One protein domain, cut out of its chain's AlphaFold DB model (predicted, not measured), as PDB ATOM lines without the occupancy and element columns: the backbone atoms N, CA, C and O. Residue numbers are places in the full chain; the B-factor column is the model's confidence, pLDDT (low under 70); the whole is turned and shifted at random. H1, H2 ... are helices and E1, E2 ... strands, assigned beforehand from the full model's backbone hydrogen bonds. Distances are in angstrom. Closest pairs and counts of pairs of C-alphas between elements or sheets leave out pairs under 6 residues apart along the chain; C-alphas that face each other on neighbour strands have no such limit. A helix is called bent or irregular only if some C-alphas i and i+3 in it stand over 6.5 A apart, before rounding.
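This is residues 230 to 340 of the 343 residues of an uncharacterized protein of Mycoplasma hominis (UniProt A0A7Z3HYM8). A strongly twisted antiparallel sheet is built round the long strand E3, with E1 and E2 along one side and E4 along the other. H2 crosses over one face, and H1 packs beside H2. The 111 printed residues include two named helices, then four named strands, class mixed; E2, E3, E4 form a meander, each the antiparallel neighbour of the one before. It is compact, radius of gyration of the C-alphas 14.6 A, spans 43 by 36 by 23 A.

E3, residues 314 to 323, is 29.0 A long; E1 is 289 to 293, E2 304 to 307, E4 334 to 339, ending at C-alpha (303.757, 169.125, 288.303). H2 is 260 to 276, 24.2 A. H1, 230 to 250, 29.3 A, begins at C-alpha (298.568, 177.877, 298.821); it is irregular, C-alphas 232 and 235 being 7.8 A apart.

E3 is antiparallel to E1, with N 290 and O 322 at 2.9 A, to E2, with N 305 and O 316 at 2.9 A, and to E4, with N 317 and O 336 at 2.8 A, within hydrogen-bond range. H2 is over E3, height over the sheet 8.0 A, across the strands at 64 degrees on the local plane; their closest C-alphas, Phe 267 and Ile 317, are 7.5 A apart. H1 and H2, a helical hairpin, touch, closest C-alphas Ala 241 and Ile 266, 6.5 A, at a shallow tilt of 17 degrees, opposite ways; H1 only grazes the sheet. Every O i to N i+4 pair is within hydrogen-bond range in H2, 10 of 17 in H1.

The farthest C-alphas, Lys 310 and Lys 325, are 43.7 A apart. The printed part has no cut; the link H2 to E1 is long. The pLDDT is under 70 at residues 296 to 301 and 309 to 312.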
ATOM      1  N   PHE A 230     297.616 178.801 299.421       90.56
ATOM      2  CA  PHE A 230     298.568 177.877 298.821       90.56
ATOM      3  C   PHE A 230     298.367 177.744 297.313       90.56
ATOM      4  O   PHE A 230     299.336 177.885 296.570       90.56
ATOM      5  N   ALA A 231     297.133 177.519 296.849       87.81
ATOM      6  CA  ALA A 231     296.853 177.409 295.418       87.81
ATOM      7  C   ALA A 231     297.147 178.719 294.674       87.81
ATOM      8  O   ALA A 231     297.792 178.695 293.627       87.81
ATOM      9  N   ASN A 232     296.762 179.862 295.251       87.50
ATOM     10  CA  ASN A 232     296.963 181.178 294.638       87.50
ATOM     11  C   ASN A 232     298.450 181.549 294.484       87.50
ATOM     12  O   ASN A 232     298.820 182.225 293.526       87.50
ATOM     13  N   ASN A 233     299.311 181.088 295.395       91.44
ATOM     14  CA  ASN A 233     300.749 181.368 295.369       91.44
ATOM     15  C   ASN A 233     301.590 180.236 294.756       91.44
ATOM     16  O   ASN A 233     302.816 180.352 294.695       91.44
ATOM     17  N   LEU A 234     300.963 179.143 294.306       90.50
ATOM     18  CA  LEU A 234     301.667 177.923 293.914       90.50
ATOM     19  C   LEU A 234     302.697 178.169 292.807       90.50
ATOM     20  O   LEU A 234     303.854 177.800 292.978       90.50
ATOM     21  N   GLU A 235     302.321 178.826 291.708       90.44
ATOM     22  CA  GLU A 235     303.239 179.042 290.577       90.44
ATOM     23  C   GLU A 235     304.477 179.858 290.955       90.44
ATOM     24  O   GLU A 235     305.590 179.498 290.572       90.44
ATOM     25  N   LYS A 236     304.298 180.905 291.768       90.00
ATOM     26  CA  LYS A 236     305.408 181.704 292.304       90.00
ATOM     27  C   LYS A 236     306.320 180.848 293.186       90.00
ATOM     28  O   LYS A 236     307.540 180.943 293.106       90.00
ATOM     29  N   ASN A 237     305.733 179.988 294.013       90.88
ATOM     30  CA  ASN A 237     306.477 179.105 294.907       90.88
ATOM     31  C   ASN A 237     307.246 178.008 294.153       90.88
ATOM     32  O   ASN A 237     308.310 177.584 294.611       90.88
ATOM     33  N   LEU A 238     306.738 177.552 293.002       93.00
ATOM     34  CA  LEU A 238     307.386 176.532 292.173       93.00
ATOM     35  C   LEU A 238     308.707 177.009 291.552       93.00
ATOM     36  O   LEU A 238     309.559 176.168 291.267       93.00
ATOM     37  N   ASP A 239     308.932 178.317 291.394       92.06
ATOM     38  CA  ASP A 239     310.199 178.840 290.863       92.06
ATOM     39  C   ASP A 239     311.411 178.435 291.702       92.06
ATOM     40  O   ASP A 239     312.476 178.132 291.160       92.06
ATOM     41  N   ASP A 240     311.260 178.358 293.021       92.06
ATOM     42  CA  ASP A 240     312.355 177.944 293.895       92.06
ATOM     43  C   ASP A 240     312.646 176.444 293.781       92.06
ATOM     44  O   ASP A 240     313.813 176.053 293.737       92.06
ATOM     45  N   ALA A 241     311.619 175.603 293.616       92.81
ATOM     46  CA  ALA A 241     311.822 174.189 293.301       92.81
ATOM     47  C   ALA A 241     312.510 174.008 291.938       92.81
ATOM     48  O   ALA A 241     313.439 173.207 291.821       92.81
ATOM     49  N   ARG A 242     312.115 174.788 290.917       92.94
ATOM     50  CA  ARG A 242     312.760 174.784 289.590       92.94
ATOM     51  C   ARG A 242     314.251 175.122 289.704       92.94
ATOM     52  O   ARG A 242     315.072 174.421 289.119       92.94
ATOM     53  N   LYS A 243     314.621 176.139 290.496       92.75
ATOM     54  CA  LYS A 243     316.032 176.495 290.746       92.75
ATOM     55  C   LYS A 243     316.815 175.344 291.382       92.75
ATOM     56  O   LYS A 243     317.915 175.058 290.926       92.75
ATOM     57  N   ILE A 244     316.247 174.664 292.382       94.06
ATOM     58  CA  ILE A 244     316.895 173.517 293.044       94.06
ATOM     59  C   ILE A 244     317.118 172.370 292.049       94.06
ATOM     60  O   ILE A 244     318.200 171.788 292.001       94.06
ATOM     61  N   ILE A 245     316.126 172.064 291.210       90.25
ATOM     62  CA  ILE A 245     316.244 171.020 290.180       90.25
ATOM     63  C   ILE A 245     317.342 171.375 289.159       90.25
ATOM     64  O   ILE A 245     318.148 170.516 288.802       90.25
ATOM     65  N   ARG A 246     317.434 172.647 288.740       89.88
ATOM     66  CA  ARG A 246     318.435 173.132 287.770       89.88
ATOM     67  C   ARG A 246     319.885 173.026 288.238       89.88
ATOM     68  O   ARG A 246     320.767 173.012 287.384       89.88
ATOM     69  N   ILE A 247     320.155 172.921 289.541       91.44
ATOM     70  CA  ILE A 247     321.527 172.775 290.059       91.44
ATOM     71  C   ILE A 247     322.231 171.577 289.406       91.44
ATOM     72  O   ILE A 247     323.360 171.723 288.942       91.44
ATOM     73  N   GLY A 248     321.554 170.431 289.293       83.19
ATOM     74  CA  GLY A 248     322.107 169.237 288.643       83.19
ATOM     75  C   GLY A 248     322.364 169.417 287.148       83.19
ATOM     76  O   GLY A 248     323.336 168.880 286.631       83.19
ATOM     77  N   ILE A 249     321.546 170.226 286.466       80.81
ATOM     78  CA  ILE A 249     321.737 170.555 285.045       80.81
ATOM     79  C   ILE A 249     322.994 171.413 284.874       80.81
ATOM     80  O   ILE A 249     323.844 171.098 284.049       80.81
ATOM     81  N   VAL A 250     323.142 172.466 285.684       85.62
ATOM     82  CA  VAL A 250     324.297 173.380 285.625       85.62
ATOM     83  C   VAL A 250     325.594 172.672 286.019       85.62
ATOM     84  O   VAL A 250     326.629 172.897 285.402       85.62
ATOM     85  N   LYS A 251     325.543 171.793 287.026       87.38
ATOM     86  CA  LYS A 251     326.694 170.995 287.475       87.38
ATOM     87  C   LYS A 251     326.973 169.771 286.590       87.38
ATOM     88  O   LYS A 251     327.964 169.090 286.829       87.38
ATOM     89  N   ASN A 252     326.120 169.487 285.600       83.81
ATOM     90  CA  ASN A 252     326.151 168.268 284.787       83.81
ATOM     91  C   ASN A 252     326.221 166.976 285.635       83.81
ATOM     92  O   ASN A 252     326.960 166.044 285.317       83.81
ATOM     93  N   ASP A 253     325.469 166.935 286.739       86.00
ATOM     94  CA  ASP A 253     325.421 165.806 287.670       86.00
ATOM     95  C   ASP A 253     324.139 164.976 287.451       86.00
ATOM     96  O   ASP A 253     323.057 165.363 287.910       86.00
ATOM     97  N   PRO A 254     324.229 163.806 286.788       81.50
ATOM     98  CA  PRO A 254     323.071 162.955 286.518       81.50
ATOM     99  C   PRO A 254     322.495 162.293 287.779       81.50
ATOM    100  O   PRO A 254     321.384 161.764 287.730       81.50
ATOM    101  N   LYS A 255     323.228 162.303 288.902       88.00
ATOM    102  CA  LYS A 255     322.792 161.746 290.190       88.00
ATOM    103  C   LYS A 255     322.284 162.814 291.154       88.00
ATOM    104  O   LYS A 255     321.813 162.454 292.232       88.00
ATOM    105  N   TRP A 256     322.295 164.092 290.765       90.88
ATOM    106  CA  TRP A 256     321.849 165.205 291.608       90.88
ATOM    107  C   TRP A 256     320.498 164.930 292.269       90.88
ATOM    108  O   TRP A 256     320.364 165.019 293.485       90.88
ATOM    109  N   THR A 257     319.504 164.500 291.491       87.81
ATOM    110  CA  THR A 257     318.130 164.271 291.971       87.81
ATOM    111  C   THR A 257     317.956 163.002 292.810       87.81
ATOM    112  O   THR A 257     316.873 162.762 293.340       87.81
ATOM    113  N   GLN A 258     319.020 162.207 292.949       87.81
ATOM    114  CA  GLN A 258     319.125 161.033 293.820       87.81
ATOM    115  C   GLN A 258     319.968 161.323 295.076       87.81
ATOM    116  O   GLN A 258     320.164 160.435 295.908       87.81
ATOM    117  N   SER A 259     320.508 162.538 295.212       90.44
ATOM    118  CA  SER A 259     321.356 162.926 296.339       90.44
ATOM    119  C   SER A 259     320.532 163.298 297.575       90.44
ATOM    120  O   SER A 259     319.412 163.802 297.469       90.44
ATOM    121  N   ASN A 260     321.107 163.098 298.766       90.31
ATOM    122  CA  ASN A 260     320.499 163.574 300.014       90.31
ATOM    123  C   ASN A 260     320.377 165.100 300.033       90.31
ATOM    124  O   ASN A 260     319.343 165.612 300.447       90.31
ATOM    125  N   GLU A 261     321.375 165.811 299.499       93.12
ATOM    126  CA  GLU A 261     321.362 167.273 299.393       93.12
ATOM    127  C   GLU A 261     320.130 167.763 298.614       93.12
ATOM    128  O   GLU A 261     319.387 168.618 299.096       93.12
ATOM    129  N   PHE A 262     319.831 167.161 297.458       94.00
ATOM    130  CA  PHE A 262     318.622 167.480 296.698       94.00
ATOM    131  C   PHE A 262     317.344 167.244 297.510       94.00
ATOM    132  O   PHE A 262     316.463 168.109 297.545       94.00
ATOM    133  N   ARG A 263     317.236 166.090 298.185       93.94
ATOM    134  CA  ARG A 263     316.055 165.751 298.993       93.94
ATOM    135  C   ARG A 263     315.865 166.740 300.144       93.94
ATOM    136  O   ARG A 263     314.749 167.200 300.371       93.94
ATOM    137  N   GLU A 264     316.936 167.108 300.842       94.88
ATOM    138  CA  GLU A 264     316.918 168.095 301.925       94.88
ATOM    139  C   GLU A 264     316.516 169.487 301.430       94.88
ATOM    140  O   GLU A 264     315.643 170.124 302.027       94.88
ATOM    141  N   MET A 265     317.086 169.949 300.312       96.69
ATOM    142  CA  MET A 265     316.755 171.251 299.729       96.69
ATOM    143  C   MET A 265     315.284 171.334 299.312       96.69
ATOM    144  O   MET A 265     314.597 172.298 299.661       96.69
ATOM    145  N   ILE A 266     314.780 170.318 298.604       96.88
ATOM    146  CA  ILE A 266     313.371 170.255 298.203       96.88
ATOM    147  C   ILE A 266     312.461 170.171 299.427       96.88
ATOM    148  O   ILE A 266     311.449 170.864 299.484       96.88
ATOM    149  N   PHE A 267     312.796 169.362 300.429       96.69
ATOM    150  CA  PHE A 267     311.935 169.222 301.599       96.69
ATOM    151  C   PHE A 267     311.892 170.498 302.447       96.69
ATOM    152  O   PHE A 267     310.829 170.897 302.927       96.69
ATOM    153  N   LYS A 268     313.025 171.200 302.570       96.88
ATOM    154  CA  LYS A 268     313.093 172.518 303.213       96.88
ATOM    155  C   LYS A 268     312.249 173.550 302.466       96.88
ATOM    156  O   LYS A 268     311.498 174.291 303.100       96.88
ATOM    157  N   TRP A 269     312.333 173.569 301.133       97.06
ATOM    158  CA  TRP A 269     311.456 174.383 300.287       97.06
ATOM    159  C   TRP A 269     309.980 174.056 300.541       97.06
ATOM    160  O   TRP A 269     309.193 174.964 300.808       97.06
ATOM    161  N   PHE A 270     309.623 172.771 300.535       96.88
ATOM    162  CA  PHE A 270     308.260 172.303 300.761       96.88
ATOM    163  C   PHE A 270     307.715 172.767 302.114       96.88
ATOM    164  O   PHE A 270     306.676 173.422 302.149       96.88
ATOM    165  N   LYS A 271     308.436 172.523 303.219       96.12
ATOM    166  CA  LYS A 271     308.029 172.955 304.569       96.12
ATOM    167  C   LYS A 271     307.820 174.470 304.636       96.12
ATOM    168  O   LYS A 271     306.841 174.926 305.224       96.12
ATOM    169  N   ARG A 272     308.704 175.250 304.006       95.56
ATOM    170  CA  ARG A 272     308.602 176.715 303.965       95.56
ATOM    171  C   ARG A 272     307.322 177.172 303.264       95.56
ATOM    172  O   ARG A 272     306.532 177.885 303.878       95.56
ATOM    173  N   ILE A 273     307.084 176.726 302.026       95.06
ATOM    174  CA  ILE A 273     305.899 177.157 301.262       95.06
ATOM    175  C   ILE A 273     304.603 176.710 301.943       95.06
ATOM    176  O   ILE A 273     303.576 177.366 301.830       95.06
ATOM    177  N   PHE A 274     304.652 175.615 302.692       93.69
ATOM    178  CA  PHE A 274     303.528 175.123 303.463       93.69
ATOM    179  C   PHE A 274     303.142 176.066 304.608       93.69
ATOM    180  O   PHE A 274     301.972 176.402 304.786       93.69
ATOM    181  N   ILE A 275     304.139 176.510 305.376       93.06
ATOM    182  CA  ILE A 275     303.949 177.414 306.514       93.06
ATOM    183  C   ILE A 275     303.517 178.799 306.025       93.06
ATOM    184  O   ILE A 275     302.529 179.342 306.514       93.06
ATOM    185  N   GLU A 276     304.219 179.351 305.030       93.19
ATOM    186  CA  GLU A 276     303.954 180.692 304.483       93.19
ATOM    187  C   GLU A 276     302.541 180.832 303.903       93.19
ATOM    188  O   GLU A 276     301.978 181.926 303.881       93.19
ATOM    189  N   ASN A 277     301.954 179.722 303.450       91.31
ATOM    190  CA  ASN A 277     300.649 179.705 302.801       91.31
ATOM    191  C   ASN A 277     299.529 179.130 303.671       91.31
ATOM    192  O   ASN A 277     298.452 178.856 303.147       91.31
ATOM    193  N   ASP A 278     299.765 178.976 304.978       89.19
ATOM    194  CA  ASP A 278     298.774 178.480 305.942       89.19
ATOM    195  C   ASP A 278     298.127 177.156 305.501       89.19
ATOM    196  O   ASP A 278     296.917 176.950 305.551       89.19
ATOM    197  N   ALA A 279     298.964 176.253 304.997       92.12
ATOM    198  CA  ALA A 279     298.508 175.061 304.301       92.12
ATOM    199  C   ALA A 279     298.174 173.893 305.254       92.12
ATOM    200  O   ALA A 279     297.811 172.811 304.791       92.12
ATOM    201  N   PHE A 280     298.316 174.086 306.572       92.31
ATOM    202  CA  PHE A 280     298.065 173.056 307.585       92.31
ATOM    203  C   PHE A 280     296.570 172.747 307.721       92.31
ATOM    204  O   PHE A 280     295.756 173.674 307.724       92.31
ATOM    205  N   PRO A 281     296.206 171.458 307.856       91.50
ATOM    206  CA  PRO A 281     294.865 171.075 308.269       91.50
ATOM    207  C   PRO A 281     294.656 171.481 309.731       91.50
ATOM    208  O   PRO A 281     295.606 171.534 310.516       91.50
ATOM    209  N   ASP A 282     293.412 171.727 310.127       88.19
ATOM    210  CA  ASP A 282     293.107 172.106 311.511       88.19
ATOM    211  C   ASP A 282     293.389 170.959 312.497       88.19
ATOM    212  O   ASP A 282     293.727 171.216 313.651       88.19
ATOM    213  N   THR A 283     293.309 169.697 312.048       88.75
ATOM    214  CA  THR A 283     293.677 168.520 312.862       88.75
ATOM    215  C   THR A 283     295.158 168.472 313.234       88.75
ATOM    216  O   THR A 283     295.510 167.849 314.232       88.75
ATOM    217  N   TYR A 284     296.028 169.104 312.441       91.62
ATOM    218  CA  TYR A 284     297.470 169.158 312.676       91.62
ATOM    219  C   TYR A 284     297.928 170.609 312.596       91.62
ATOM    220  O   TYR A 284     298.600 171.002 311.650       91.62
ATOM    221  N   SER A 285     297.523 171.429 313.565       89.56
ATOM    222  CA  SER A 285     297.811 172.865 313.541       89.56
ATOM    223  C   SER A 285     299.319 173.150 313.482       89.56
ATOM    224  O   SER A 285     300.135 172.448 314.084       89.56
ATOM    225  N   LYS A 286     299.699 174.231 312.789       90.06
ATOM    226  CA  LYS A 286     301.105 174.659 312.660       90.06
ATOM    227  C   LYS A 286     301.775 174.949 314.005       90.06
ATOM    228  O   LYS A 286     303.002 174.938 314.092       90.06
ATOM    229  N   ASP A 287     300.988 175.265 315.031       90.75
ATOM    230  CA  ASP A 287     301.483 175.642 316.352       90.75
ATOM    231  C   ASP A 287     301.892 174.401 317.149       90.75
ATOM    232  O   ASP A 287     302.950 174.405 317.781       90.75
ATOM    233  N   GLU A 288     301.135 173.310 317.026       93.88
ATOM    234  CA  GLU A 288     301.358 172.064 317.766       93.88
ATOM    235  C   GLU A 288     302.165 171.022 316.992       93.88
ATOM    236  O   GLU A 288     302.861 170.210 317.605       93.88
ATOM    237  N   TYR A 289     302.101 171.050 315.662       95.88
ATOM    238  CA  TYR A 289     302.704 170.046 314.794       95.88
ATOM    239  C   TYR A 289     303.739 170.647 313.858       95.88
ATOM    240  O   TYR A 289     303.698 171.821 313.487       95.88
ATOM    241  N   GLU A 290     304.673 169.809 313.434       95.88
ATOM    242  CA  GLU A 290     305.583 170.123 312.350       95.88
ATOM    243  C   GLU A 290     305.607 169.038 311.279       95.88
ATOM    244  O   GLU A 290     305.274 167.880 311.521       95.88
ATOM    245  N   ILE A 291     306.010 169.440 310.077       96.25
ATOM    246  CA  ILE A 291     306.137 168.558 308.920       96.25
ATOM    247  C   ILE A 291     307.520 167.920 308.948       96.25
ATOM    248  O   ILE A 291     308.530 168.636 308.984       96.25
ATOM    249  N   MET A 292     307.550 166.593 308.881       94.88
ATOM    250  CA  MET A 292     308.767 165.788 308.859       94.88
ATOM    251  C   MET A 292     308.771 164.823 307.656       94.88
ATOM    252  O   MET A 292     307.697 164.469 307.154       94.88
ATOM    253  N   PRO A 293     309.949 164.415 307.151       93.94
ATOM    254  CA  PRO A 293     310.058 163.436 306.072       93.94
ATOM    255  C   PRO A 293     309.440 162.093 306.458       93.94
ATOM    256  O   PRO A 293     309.711 161.581 307.543       93.94
ATOM    257  N   PHE A 294     308.651 161.501 305.562       91.06
ATOM    258  CA  PHE A 294     308.114 160.157 305.770       91.06
ATOM    259  C   PHE A 294     308.914 159.138 304.955       91.06
ATOM    260  O   PHE A 294     308.727 159.020 303.744       91.06
ATOM    261  N   ASN A 295     309.798 158.411 305.642       80.44
ATOM    262  CA  ASN A 295     310.526 157.271 305.094       80.44
ATOM    263  C   ASN A 295     309.846 155.988 305.568       80.44
ATOM    264  O   ASN A 295     309.895 155.666 306.755       80.44
ATOM    265  N   GLU A 296     309.227 155.242 304.656       62.97
ATOM    266  CA  GLU A 296     308.850 153.865 304.958       62.97
ATOM    267  C   GLU A 296     310.129 153.033 305.011       62.97
ATOM    268  O   GLU A 296     310.764 152.767 303.991       62.97
ATOM    269  N   THR A 297     310.506 152.610 306.214       53.91
ATOM    270  CA  THR A 297     311.684 151.770 306.467       53.91
ATOM    271  C   THR A 297     311.664 150.442 305.702       53.91
ATOM    272  O   THR A 297     312.704 149.800 305.584       53.91
ATOM    273  N   SER A 298     310.517 150.045 305.142       50.47
ATOM    274  CA  SER A 298     310.305 148.747 304.492       50.47
ATOM    275  C   SER A 298     310.369 148.768 302.959       50.47
ATOM    276  O   SER A 298     310.517 147.704 302.364       50.47
ATOM    277  N   SER A 299     310.220 149.928 302.303       51.28
ATOM    278  CA  SER A 299     310.033 150.002 300.839       51.28
ATOM    279  C   SER A 299     311.204 150.628 300.074       51.28
ATOM    280  O   SER A 299     311.209 150.583 298.846       51.28
ATOM    281  N   GLY A 300     312.210 151.182 300.765       54.12
ATOM    282  CA  GLY A 300     313.345 151.861 300.117       54.12
ATOM    283  C   GLY A 300     312.937 153.101 299.307       54.12
ATOM    284  O   GLY A 300     313.725 153.610 298.514       54.12
ATOM    285  N   ASP A 301     311.700 153.568 299.482       65.00
ATOM    286  CA  ASP A 301     311.145 154.700 298.758       65.00
ATOM    287  C   ASP A 301     311.569 156.012 299.433       65.00
ATOM    288  O   ASP A 301     311.193 156.296 300.573       65.00
ATOM    289  N   ASP A 302     312.297 156.845 298.694       83.06
ATOM    290  CA  ASP A 302     312.718 158.166 299.155       83.06
ATOM    291  C   ASP A 302     311.530 159.109 299.414       83.06
ATOM    292  O   ASP A 302     310.576 159.189 298.631       83.06
ATOM    293  N   TYR A 303     311.630 159.915 300.477       90.12
ATOM    294  CA  TYR A 303     310.641 160.943 300.828       90.12
ATOM    295  C   TYR A 303     310.542 162.099 299.824       90.12
ATOM    296  O   TYR A 303     309.573 162.856 299.851       90.12
ATOM    297  N   VAL A 304     311.516 162.248 298.927       92.75
ATOM    298  CA  VAL A 304     311.462 163.164 297.784       92.75
ATOM    299  C   VAL A 304     311.890 162.403 296.541       92.75
ATOM    300  O   VAL A 304     312.973 161.824 296.505       92.75
ATOM    301  N   ARG A 305     311.061 162.452 295.494       90.75
ATOM    302  CA  ARG A 305     311.359 161.838 294.198       90.75
ATOM    303  C   ARG A 305     310.952 162.754 293.059       90.75
ATOM    304  O   ARG A 305     309.791 163.144 292.955       90.75
ATOM    305  N   TRP A 306     311.887 163.031 292.161       89.69
ATOM    306  CA  TRP A 306     311.615 163.744 290.920       89.69
ATOM    307  C   TRP A 306     311.618 162.774 289.737       89.69
ATOM    308  O   TRP A 306     312.593 162.058 289.520       89.69
ATOM    309  N   ASN A 307     310.518 162.730 288.985       85.50
ATOM    310  CA  ASN A 307     310.393 161.909 287.787       85.50
ATOM    311  C   ASN A 307     310.153 162.803 286.559       85.50
ATOM    312  O   ASN A 307     309.035 163.282 286.385       85.50
ATOM    313  N   PRO A 308     311.168 163.007 285.703       77.81
ATOM    314  CA  PRO A 308     311.033 163.816 284.492       77.81
ATOM    315  C   PRO A 308     310.540 163.036 283.254       77.81
ATOM    316  O   PRO A 308     310.507 163.592 282.156       77.81
ATOM    317  N   LYS A 309     310.210 161.738 283.360       69.69
ATOM    318  CA  LYS A 309     309.943 160.893 282.178       69.69
ATOM    319  C   LYS A 309     308.559 161.142 281.553       69.69
ATOM    320  O   LYS A 309     307.542 161.128 282.234       69.69
ATOM    321  N   LYS A 310     308.537 161.242 280.213       52.75
ATOM    322  CA  LYS A 310     307.361 161.165 279.312       52.75
ATOM    323  C   LYS A 310     306.164 162.050 279.711       52.75
ATOM    324  O   LYS A 310     305.077 161.553 279.981       52.75
ATOM    325  N   GLY A 311     306.357 163.370 279.686       57.19
ATOM    326  CA  GLY A 311     305.263 164.356 279.713       57.19
ATOM    327  C   GLY A 311     304.680 164.682 281.092       57.19
ATOM    328  O   GLY A 311     303.930 165.644 281.210       57.19
ATOM    329  N   LEU A 312     305.060 163.945 282.139       61.44
ATOM    330  CA  LEU A 312     304.670 164.221 283.521       61.44
ATOM    331  C   LEU A 312     305.924 164.528 284.334       61.44
ATOM    332  O   LEU A 312     306.631 163.626 284.770       61.44
ATOM    333  N   ASN A 313     306.221 165.815 284.492       85.75
ATOM    334  CA  ASN A 313     307.370 166.287 285.254       85.75
ATOM    335  C   ASN A 313     307.004 166.385 286.741       85.75
ATOM    336  O   ASN A 313     306.698 167.462 287.248       85.75
ATOM    337  N   ASN A 314     306.957 165.240 287.420       90.75
ATOM    338  CA  ASN A 314     306.345 165.130 288.742       90.75
ATOM    339  C   ASN A 314     307.392 165.155 289.859       90.75
ATOM    340  O   ASN A 314     308.275 164.298 289.922       90.75
ATOM    341  N   LEU A 315     307.237 166.092 290.792       92.94
ATOM    342  CA  LEU A 315     307.951 166.130 292.063       92.94
ATOM    343  C   LEU A 315     307.047 165.559 293.160       92.94
ATOM    344  O   LEU A 315     306.040 166.161 293.524       92.94
ATOM    345  N   THR A 316     307.396 164.379 293.659       93.75
ATOM    346  CA  THR A 316     306.681 163.674 294.730       93.75
ATOM    347  C   THR A 316     307.368 163.935 296.063       93.75
ATOM    348  O   THR A 316     308.585 163.796 296.153       93.75
ATOM    349  N   ILE A 317     306.590 164.273 297.089       95.19
ATOM    350  CA  ILE A 317     307.056 164.510 298.456       95.19
ATOM    351  C   ILE A 317     306.186 163.701 299.418       95.19
ATOM    352  O   ILE A 317     304.965 163.866 299.426       95.19
ATOM    353  N   LYS A 318     306.807 162.836 300.221       95.06
ATOM    354  CA  LYS A 318     306.164 162.068 301.293       95.06
ATOM    355  C   LYS A 318     306.477 162.708 302.644       95.06
ATOM    356  O   LYS A 318     307.631 163.021 302.939       95.06
ATOM    357  N   PHE A 319     305.459 162.911 303.469       95.06
ATOM    358  CA  PHE A 319     305.593 163.596 304.753       95.06
ATOM    359  C   PHE A 319     304.579 163.088 305.776       95.06
ATOM    360  O   PHE A 319     303.628 162.391 305.443       95.06
ATOM    361  N   PHE A 320     304.784 163.459 307.030       95.06
ATOM    362  CA  PHE A 320     303.823 163.299 308.117       95.06
ATOM    363  C   PHE A 320     303.915 164.483 309.081       95.06
ATOM    364  O   PHE A 320     304.871 165.266 309.036       95.06
ATOM    365  N   TYR A 321     302.909 164.615 309.935       96.31
ATOM    366  CA  TYR A 321     302.898 165.567 311.033       96.31
ATOM    367  C   TYR A 321     303.393 164.891 312.298       96.31
ATOM    368  O   TYR A 321     302.927 163.805 312.634       96.31
ATOM    369  N   VAL A 322     304.300 165.549 313.010       95.69
ATOM    370  CA  VAL A 322     304.804 165.106 314.312       95.69
ATOM    371  C   VAL A 322     304.505 166.197 315.326       95.69
ATOM    372  O   VAL A 322     304.741 167.378 315.054       95.69
ATOM    373  N   ASN A 323     303.937 165.829 316.473       96.69
ATOM    374  CA  ASN A 323     303.674 166.791 317.533       96.69
ATOM    375  C   ASN A 323     305.003 167.297 318.118       96.69
ATOM    376  O   ASN A 323     305.880 166.513 318.472       96.69
ATOM    377  N   LYS A 324     305.137 168.619 318.252       95.56
ATOM    378  CA  LYS A 324     306.377 169.271 318.707       95.56
ATOM    379  C   LYS A 324     306.739 168.957 320.161       95.56
ATOM    380  O   LYS A 324     307.896 169.102 320.538       95.56
ATOM    381  N   LYS A 325     305.756 168.593 320.993       95.62
ATOM    382  CA  LYS A 325     305.946 168.273 322.418       95.62
ATOM    383  C   LYS A 325     306.076 166.773 322.664       95.62
ATOM    384  O   LYS A 325     306.808 166.380 323.563       95.62
ATOM    385  N   ASN A 326     305.359 165.953 321.897       93.75
ATOM    386  CA  ASN A 326     305.394 164.500 322.023       93.75
ATOM    387  C   ASN A 326     305.618 163.833 320.654       93.75
ATOM    388  O   ASN A 326     304.651 163.624 319.919       93.75
ATOM    389  N   PRO A 327     306.862 163.443 320.328       91.19
ATOM    390  CA  PRO A 327     307.188 162.832 319.046       91.19
ATOM    391  C   PRO A 327     306.427 161.541 318.734       91.19
ATOM    392  O   PRO A 327     306.343 161.195 317.562       91.19
ATOM    393  N   ASP A 328     305.862 160.836 319.719       91.75
ATOM    394  CA  ASP A 328     305.093 159.604 319.485       91.75
ATOM    395  C   ASP A 328     303.715 159.873 318.866       91.75
ATOM    396  O   ASP A 328     303.125 158.995 318.233       91.75
ATOM    397  N   ILE A 329     303.212 161.106 318.986       92.94
ATOM    398  CA  ILE A 329     301.960 161.529 318.360       92.94
ATOM    399  C   ILE A 329     302.263 161.977 316.929       92.94
ATOM    400  O   ILE A 329     302.752 163.085 316.687       92.94
ATOM    401  N   LYS A 330     301.953 161.097 315.970       93.19
ATOM    402  CA  LYS A 330     302.222 161.298 314.541       93.19
ATOM    403  C   LYS A 330     300.969 161.082 313.700       93.19
ATOM    404  O   LYS A 330     300.120 160.257 314.033       93.19
ATOM    405  N   SER A 331     300.867 161.789 312.580       93.31
ATOM    406  CA  SER A 331     299.868 161.466 311.559       93.31
ATOM    407  C   SER A 331     300.266 160.214 310.768       93.31
ATOM    408  O   SER A 331     301.452 159.876 310.700       93.31
ATOM    409  N   PRO A 332     299.314 159.579 310.063       91.19
ATOM    410  CA  PRO A 332     299.638 158.691 308.950       91.19
ATOM    411  C   PRO A 332     300.521 159.393 307.905       91.19
ATOM    412  O   PRO A 332     300.508 160.626 307.804       91.19
ATOM    413  N   GLY A 333     301.261 158.606 307.121       91.75
ATOM    414  CA  GLY A 333     302.045 159.104 305.993       91.75
ATOM    415  C   GLY A 333     301.154 159.728 304.918       91.75
ATOM    416  O   GLY A 333     300.084 159.213 304.594       91.75
ATOM    417  N   ARG A 334     301.598 160.854 304.367       93.00
ATOM    418  CA  ARG A 334     300.895 161.659 303.365       93.00
ATOM    419  C   ARG A 334     301.793 161.927 302.167       93.00
ATOM    420  O   ARG A 334     303.018 161.900 302.280       93.00
ATOM    421  N   ILE A 335     301.188 162.177 301.006       93.31
ATOM    422  CA  ILE A 335     301.911 162.378 299.744       93.31
ATOM    423  C   ILE A 335     301.391 163.629 299.045       93.31
ATOM    424  O   ILE A 335     300.190 163.770 298.820       93.31
ATOM    425  N   LYS A 336     302.310 164.494 298.609       93.56
ATOM    426  CA  LYS A 336     302.035 165.506 297.592       93.56
ATOM    427  C   LYS A 336     302.784 165.215 296.311       93.56
ATOM    428  O   LYS A 336     303.973 164.915 296.332       93.56
ATOM    429  N   ILE A 337     302.101 165.428 295.193       92.94
ATOM    430  CA  ILE A 337     302.708 165.504 293.871       92.94
ATOM    431  C   ILE A 337     302.534 166.927 293.329       92.94
ATOM    432  O   ILE A 337     301.430 167.476 293.349       92.94
ATOM    433  N   PHE A 338     303.628 167.517 292.856       92.06
ATOM    434  CA  PHE A 338     303.650 168.763 292.098       92.06
ATOM    435  C   PHE A 338     304.029 168.476 290.650       92.06
ATOM    436  O   PHE A 338     304.982 167.738 290.400       92.06
ATOM    437  N   THR A 339     303.339 169.109 289.707       90.50
ATOM    438  CA  THR A 339     303.757 169.125 288.303       90.50
ATOM    439  C   THR A 339     304.680 170.319 288.083       90.50
ATOM    440  O   THR A 339     304.254 171.467 288.166       90.50
ATOM    441  N   ILE A 340     305.953 170.064 287.802       88.31
ATOM    442  CA  ILE A 340     306.964 171.093 287.568       88.31
ATOM    443  C   ILE A 340     307.041 171.378 286.069       88.31
ATOM    444  O   ILE A 340     307.713 170.687 285.315       88.31
TER     445      ILE A 340